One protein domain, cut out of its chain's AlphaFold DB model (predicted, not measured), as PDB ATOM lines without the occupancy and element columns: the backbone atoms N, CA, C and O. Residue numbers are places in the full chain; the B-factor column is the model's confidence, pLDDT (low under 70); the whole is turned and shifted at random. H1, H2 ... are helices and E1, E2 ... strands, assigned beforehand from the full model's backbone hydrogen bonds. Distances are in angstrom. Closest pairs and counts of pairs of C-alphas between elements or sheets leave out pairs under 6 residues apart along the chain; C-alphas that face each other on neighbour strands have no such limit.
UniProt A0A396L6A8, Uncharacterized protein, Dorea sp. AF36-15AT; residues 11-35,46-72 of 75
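Overview. This is residues 11 to 35 and 46 to 72 of the 75 residues of an uncharacterized protein of Dorea sp. AF36-15AT (UniProt A0A396L6A8). Picture a small body of two short helices, H1 and H2, with the short strand E1 beside them, and the long helix H3 starting straight from E1. The far part of H3 and the end after it, residues 60 to 72, stick out as an arm that lengthens the whole. The printed part has 52 residues with three named helices and one named strand, in the order H1, H2, E1, H3, and its class is mostly helix. It is only just loose, close to compact, with a radius of gyration of the C-alphas of 12.1 A, and it spans 40 by 24 by 18 A.

Arrangement. Begin with H1, residues 11 to 16, and H2, residues 21 to 29, a helical hairpin over a tight link. They only just touch, with 3 pairs of C-alphas within 8 A; look at Val 15 and Glu 21, whose C-alphas are the closest at 5.9 A. They run opposite ways at a shallow tilt of 29 degrees. Past the cut comes E1, residues 48 to 51, which pairs with no named strand. Its closest C-alpha pair with H1 is Thr 11 and Ile 48, 5.9 A apart. H2 and E1 are near each other, with 8 pairs of C-alphas within 10 A. E1 and H3, residues 52 to 70, meet only through their link. H3 is near H2, with 5 such pairs, and apart from H1. In H1, H2 and H3 every O i to N i+4 pair is within hydrogen-bond range.

Along the chain. Find C-alpha 11 at (-36.027, 53.595, 8.371), where H1 begins; it is 8.7 A long. H2 measures 12.4 A and E1 10.2 A. Find C-alpha 52 at (-28.365, 48.461, 14.484); from there H3 runs 26.8 A to C-alpha 70 at (-14.847, 40.067, -7.117).

Size, cuts and confidence. The two C-alphas farthest apart, of Ser 46 and Arg 72, are 40.6 A apart. Residues 36 to 45 are not printed, and C-alphas 35 and 46 stand 16.1 A apart across that cut. Residues 71 to 72 have pLDDT under 70.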
ATOM      1  N   THR A  11     -36.441  53.261   9.745       90.31
ATOM      2  CA  THR A  11     -36.027  53.595   8.371       90.31
ATOM      3  C   THR A  11     -35.717  55.075   8.204       90.31
ATOM      4  O   THR A  11     -34.652  55.400   7.703       90.31
ATOM      5  N   SER A  12     -36.602  55.961   8.667       88.94
ATOM      6  CA  SER A  12     -36.415  57.412   8.543       88.94
ATOM      7  C   SER A  12     -35.142  57.899   9.234       88.94
ATOM      8  O   SER A  12     -34.391  58.649   8.630       88.94
ATOM      9  N   GLU A  13     -34.844  57.407  10.440       90.44
ATOM     10  CA  GLU A  13     -33.650  57.837  11.181       90.44
ATOM     11  C   GLU A  13     -32.359  57.355  10.496       90.44
ATOM     12  O   GLU A  13     -31.372  58.081  10.444       90.44
ATOM     13  N   LEU A  14     -32.364  56.144   9.925       89.06
ATOM     14  CA  LEU A  14     -31.236  55.652   9.129       89.06
ATOM     15  C   LEU A  14     -31.076  56.445   7.824       89.06
ATOM     16  O   LEU A  14     -29.954  56.716   7.408       89.06
ATOM     17  N   VAL A  15     -32.178  56.855   7.196       90.94
ATOM     18  CA  VAL A  15     -32.132  57.728   6.015       90.94
ATOM     19  C   VAL A  15     -31.541  59.093   6.359       90.94
ATOM     20  O   VAL A  15     -30.678  59.576   5.630       90.94
ATOM     21  N   GLU A  16     -31.915  59.675   7.499       89.56
ATOM     22  CA  GLU A  16     -31.333  60.927   8.001       89.56
ATOM     23  C   GLU A  16     -29.837  60.798   8.330       89.56
ATOM     24  O   GLU A  16     -29.081  61.742   8.121       89.56
ATOM     25  N   MET A  17     -29.376  59.616   8.756       87.50
ATOM     26  CA  MET A  17     -27.944  59.318   8.915       87.50
ATOM     27  C   MET A  17     -27.187  59.173   7.582       87.50
ATOM     28  O   MET A  17     -25.968  59.003   7.590       87.50
ATOM     29  N   GLY A  18     -27.880  59.221   6.441       87.94
ATOM     30  CA  GLY A  18     -27.287  59.127   5.105       87.94
ATOM     31  C   GLY A  18     -27.363  57.739   4.467       87.94
ATOM     32  O   GLY A  18     -26.746  57.513   3.424       87.94
ATOM     33  N   PHE A  19     -28.108  56.792   5.047       88.38
ATOM     34  CA  PHE A  19     -28.336  55.501   4.400       88.38
ATOM     35  C   PHE A  19     -29.420  55.617   3.316       88.38
ATOM     36  O   PHE A  19     -30.499  56.146   3.574       88.38
ATOM     37  N   PRO A  20     -29.212  55.070   2.107       91.38
ATOM     38  CA  PRO A  20     -30.244  55.099   1.077       91.38
ATOM     39  C   PRO A  20     -31.480  54.288   1.490       91.38
ATOM     40  O   PRO A  20     -31.363  53.116   1.853       91.38
ATOM     41  N   GLU A  21     -32.680  54.855   1.342       90.12
ATOM     42  CA  GLU A  21     -33.932  54.152   1.667       90.12
ATOM     43  C   GLU A  21     -34.070  52.833   0.888       90.12
ATOM     44  O   GLU A  21     -34.431  51.798   1.449       90.12
ATOM     45  N   GLN A  22     -33.698  52.841  -0.396       90.12
ATOM     46  CA  GLN A  22     -33.716  51.649  -1.246       90.12
ATOM     47  C   GLN A  22     -32.825  50.530  -0.691       90.12
ATOM     48  O   GLN A  22     -33.208  49.361  -0.729       90.12
ATOM     49  N   MET A  23     -31.666  50.875  -0.119       89.75
ATOM     50  CA  MET A  23     -30.774  49.902   0.515       89.75
ATOM     51  C   MET A  23     -31.450  49.252   1.726       89.75
ATOM     52  O   MET A  23     -31.406  48.032   1.875       89.75
ATOM     53  N   LEU A  24     -32.107  50.053   2.565       90.75
ATOM     54  CA  LEU A  24     -32.817  49.568   3.749       90.75
ATOM     55  C   LEU A  24     -33.990  48.660   3.363       90.75
ATOM     56  O   LEU A  24     -34.169  47.590   3.943       90.75
ATOM     57  N   LEU A  25     -34.760  49.045   2.343       90.50
ATOM     58  CA  LEU A  25     -35.857  48.233   1.813       90.50
ATOM     59  C   LEU A  25     -35.359  46.907   1.229       90.50
ATOM     60  O   LEU A  25     -35.975  45.868   1.471       90.50
ATOM     61  N   ASN A  26     -34.243  46.922   0.499       91.12
ATOM     62  CA  ASN A  26     -33.621  45.707  -0.021       91.12
ATOM     63  C   ASN A  26     -33.153  44.796   1.116       91.12
ATOM     64  O   ASN A  26     -33.467  43.610   1.100       91.12
ATOM     65  N   ALA A  27     -32.492  45.356   2.133       90.38
ATOM     66  CA  ALA A  27     -32.060  44.616   3.314       90.38
ATOM     67  C   ALA A  27     -33.251  43.975   4.053       90.38
ATOM     68  O   ALA A  27     -33.198  42.802   4.411       90.38
ATOM     69  N   TYR A  28     -34.367  44.698   4.202       90.50
ATOM     70  CA  TYR A  28     -35.601  44.166   4.793       90.50
ATOM     71  C   TYR A  28     -36.220  43.013   3.983       90.50
ATOM     72  O   TYR A  28     -36.804  42.093   4.557       90.50
ATOM     73  N   ARG A  29     -36.095  43.049   2.650       89.31
ATOM     74  CA  ARG A  29     -36.610  42.013   1.738       89.31
ATOM     75  C   ARG A  29     -35.753  40.747   1.700       89.31
ATOM     76  O   ARG A  29     -36.201  39.750   1.133       89.31
ATOM     77  N   VAL A  30     -34.550  40.759   2.281       90.12
ATOM     78  CA  VAL A  30     -33.691  39.570   2.349       90.12
ATOM     79  C   VAL A  30     -34.422  38.459   3.103       90.12
ATOM     80  O   VAL A  30     -34.857  38.621   4.241       90.12
ATOM     81  N   LYS A  31     -34.571  37.297   2.464       85.25
ATOM     82  CA  LYS A  31     -35.247  36.153   3.078       85.25
ATOM     83  C   LYS A  31     -34.428  35.640   4.267       85.25
ATOM     84  O   LYS A  31     -33.240  35.374   4.126       85.25
ATOM     85  N   GLY A  32     -35.079  35.459   5.417       84.94
ATOM     86  CA  GLY A  32     -34.440  34.926   6.628       84.94
ATOM     87  C   GLY A  32     -33.638  35.951   7.435       84.94
ATOM     88  O   GLY A  32     -32.960  35.570   8.384       84.94
ATOM     89  N   GLN A  33     -33.718  37.237   7.089       88.56
ATOM     90  CA  GLN A  33     -33.106  38.293   7.887       88.56
ATOM     91  C   GLN A  33     -33.813  38.462   9.247       88.56
ATOM     92  O   GLN A  33     -35.038  38.360   9.335       88.56
ATOM     93  N   THR A  34     -33.038  38.722  10.303       88.25
ATOM     94  CA  THR A  34     -33.506  38.891  11.696       88.25
ATOM     95  C   THR A  34     -33.279  40.303  12.240       88.25
ATOM     96  O   THR A  34     -33.556  40.575  13.409       88.25
ATOM     97  N   PHE A  35     -32.729  41.202  11.423       90.19
ATOM     98  CA  PHE A  35     -32.275  42.524  11.848       90.19
ATOM     99  C   PHE A  35     -33.270  43.642  11.537       90.19
ATOM    100  O   PHE A  35     -33.090  44.748  12.033       90.19
ATOM    101  N   SER A  46     -47.176  50.035   8.799       84.94
ATOM    102  CA  SER A  46     -46.307  50.223   9.960       84.94
ATOM    103  C   SER A  46     -44.882  50.588   9.551       84.94
ATOM    104  O   SER A  46     -44.360  49.983   8.609       84.94
ATOM    105  N   PRO A  47     -44.220  51.483  10.304       87.75
ATOM    106  CA  PRO A  47     -42.807  51.758  10.108       87.75
ATOM    107  C   PRO A  47     -41.974  50.493  10.343       87.75
ATOM    108  O   PRO A  47     -42.324  49.633  11.162       87.75
ATOM    109  N   ILE A  48     -40.870  50.395   9.608       91.69
ATOM    110  CA  ILE A  48     -39.892  49.318   9.742       91.69
ATOM    111  C   ILE A  48     -38.789  49.813  10.678       91.69
ATOM    112  O   ILE A  48     -38.292  50.933  10.541       91.69
ATOM    113  N   ILE A  49     -38.442  48.976  11.645       91.81
ATOM    114  CA  ILE A  49     -37.334  49.178  12.571       91.81
ATOM    115  C   ILE A  49     -36.198  48.222  12.238       91.81
ATOM    116  O   ILE A  49     -36.427  47.096  11.799       91.81
ATOM    117  N   PHE A  50     -34.983  48.693  12.476       92.38
ATOM    118  CA  PHE A  50     -33.732  48.002  12.236       92.38
ATOM    119  C   PHE A  50     -32.951  47.924  13.547       92.38
ATOM    120  O   PHE A  50     -32.745  48.933  14.221       92.38
ATOM    121  N   PHE A  51     -32.511  46.721  13.896       91.69
ATOM    122  CA  PHE A  51     -31.595  46.462  14.997       91.69
ATOM    123  C   PHE A  51     -30.178  46.783  14.532       91.69
ATOM    124  O   PHE A  51     -29.599  46.032  13.746       91.69
ATOM    125  N   THR A  52     -29.611  47.883  15.014       89.81
ATOM    126  CA  THR A  52     -28.365  48.461  14.484       89.81
ATOM    127  C   THR A  52     -27.178  47.508  14.612       89.81
ATOM    128  O   THR A  52     -26.462  47.287  13.640       89.81
ATOM    129  N   LYS A  53     -27.054  46.820  15.755       89.31
ATOM    130  CA  LYS A  53     -26.038  45.774  15.988       89.31
ATOM    131  C   LYS A  53     -26.092  44.634  14.967       89.31
ATOM    132  O   LYS A  53     -25.056  44.157  14.516       89.31
ATOM    133  N   GLN A  54     -27.289  44.146  14.632       89.62
ATOM    134  CA  GLN A  54     -27.425  43.046  13.671       89.62
ATOM    135  C   GLN A  54     -27.321  43.543  12.224       89.62
ATOM    136  O   GLN A  54     -26.790  42.839  11.369       89.62
ATOM    137  N   PHE A  55     -27.794  44.762  11.957       89.44
ATOM    138  CA  PHE A  55     -27.683  45.406  10.655       89.44
ATOM    139  C   PHE A  55     -26.220  45.654  10.267       89.44
ATOM    140  O   PHE A  55     -25.844  45.391   9.126       89.44
ATOM    141  N   GLU A  56     -25.379  46.085  11.213       89.44
ATOM    142  CA  GLU A  56     -23.942  46.253  10.979       89.44
ATOM    143  C   GLU A  56     -23.263  44.919  10.646       89.44
ATOM    144  O   GLU A  56     -22.607  44.818   9.612       89.44
ATOM    145  N   LYS A  57     -23.533  43.857  11.418       89.88
ATOM    146  CA  LYS A  57     -23.024  42.508  11.106       89.88
ATOM    147  C   LYS A  57     -23.421  42.043   9.706       89.88
ATOM    148  O   LYS A  57     -22.609  41.473   8.982       89.88
ATOM    149  N   TRP A  58     -24.671  42.290   9.312       90.31
ATOM    150  CA  TRP A  58     -25.138  41.950   7.971       90.31
ATOM    151  C   TRP A  58     -24.411  42.761   6.893       90.31
ATOM    152  O   TRP A  58     -24.011  42.193   5.880       90.31
ATOM    153  N   ARG A  59     -24.191  44.064   7.109       89.06
ATOM    154  CA  ARG A  59     -23.416  44.920   6.195       89.06
ATOM    155  C   ARG A  59     -21.995  44.397   5.997       89.06
ATOM    156  O   ARG A  59     -21.544  44.316   4.856       89.06
ATOM    157  N   GLU A  60     -21.317  44.029   7.080       90.00
ATOM    158  CA  GLU A  60     -19.970  43.451   7.027       90.00
ATOM    159  C   GLU A  60     -19.955  42.128   6.247       90.00
ATOM    160  O   GLU A  60     -19.087  41.908   5.400       90.00
ATOM    161  N   GLU A  61     -20.953  41.264   6.465       89.50
ATOM    162  CA  GLU A  61     -21.108  40.018   5.709       89.50
ATOM    163  C   GLU A  61     -21.334  40.286   4.212       89.50
ATOM    164  O   GLU A  61     -20.683  39.657   3.375       89.50
ATOM    165  N   GLN A  62     -22.200  41.239   3.847       88.00
ATOM    166  CA  GLN A  62     -22.422  41.603   2.442       88.00
ATOM    167  C   GLN A  62     -21.139  42.105   1.780       88.00
ATOM    168  O   GLN A  62     -20.794  41.638   0.696       88.00
ATOM    169  N   GLN A  63     -20.393  42.986   2.450       87.44
ATOM    170  CA  GLN A  63     -19.119  43.488   1.940       87.44
ATOM    171  C   GLN A  63     -18.100  42.354   1.755       87.44
ATOM    172  O   GLN A  63     -17.376  42.307   0.762       87.44
ATOM    173  N   ARG A  64     -18.069  41.386   2.678       88.88
ATOM    174  CA  ARG A  64     -17.221  40.195   2.561       88.88
ATOM    175  C   ARG A  64     -17.628  39.313   1.378       88.88
ATOM    176  O   ARG A  64     -16.750  38.805   0.679       88.88
ATOM    177  N   ILE A  65     -18.926  39.103   1.159       87.69
ATOM    178  CA  ILE A  65     -19.454  38.313   0.037       87.69
ATOM    179  C   ILE A  65     -19.134  38.991  -1.298       87.69
ATOM    180  O   ILE A  65     -18.694  38.311  -2.229       87.69
ATOM    181  N   GLU A  66     -19.307  40.309  -1.383       84.69
ATOM    182  CA  GLU A  66     -18.985  41.107  -2.567       84.69
ATOM    183  C   GLU A  66     -17.487  41.037  -2.881       84.69
ATOM    184  O   GLU A  66     -17.109  40.598  -3.968       84.69
ATOM    185  N   ASN A  67     -16.625  41.305  -1.893       86.19
ATOM    186  CA  ASN A  67     -15.171  41.174  -2.038       86.19
ATOM    187  C   ASN A  67     -14.755  39.761  -2.482       86.19
ATOM    188  O   ASN A  67     -13.894  39.602  -3.348       86.19
ATOM    189  N   ARG A  68     -15.382  38.717  -1.924       83.00
ATOM    190  CA  ARG A  68     -15.113  37.320  -2.303       83.00
ATOM    191  C   ARG A  68     -15.587  36.994  -3.721       83.00
ATOM    192  O   ARG A  68     -14.986  36.145  -4.377       83.00
ATOM    193  N   SER A  69     -16.666  37.622  -4.178       76.75
ATOM    194  CA  SER A  69     -17.198  37.448  -5.534       76.75
ATOM    195  C   SER A  69     -16.313  38.138  -6.572       76.75
ATOM    196  O   SER A  69     -16.006  37.529  -7.593       76.75
ATOM    197  N   ILE A  70     -15.805  39.338  -6.268       76.19
ATOM    198  CA  ILE A  70     -14.847  40.067  -7.117       76.19
ATOM    199  C   ILE A  70     -13.565  39.247  -7.324       76.19
ATOM    200  O   ILE A  70     -13.080  39.122  -8.446       76.19
ATOM    201  N   GLN A  71     -13.042  38.615  -6.268       64.88
ATOM    202  CA  GLN A  71     -11.819  37.804  -6.351       64.88
ATOM    203  C   GLN A  71     -11.950  36.535  -7.211       64.88
ATOM    204  O   GLN A  71     -10.937  35.973  -7.613       64.88
ATOM    205  N   ARG A  72     -13.171  36.059  -7.490       60.31
ATOM    206  CA  ARG A  72     -13.411  34.830  -8.270       60.31
ATOM    207  C   ARG A  72     -13.676  35.069  -9.756       60.31
ATOM    208  O   ARG A  72     -13.762  34.098 -10.496       60.31
TER     209      ARG A  72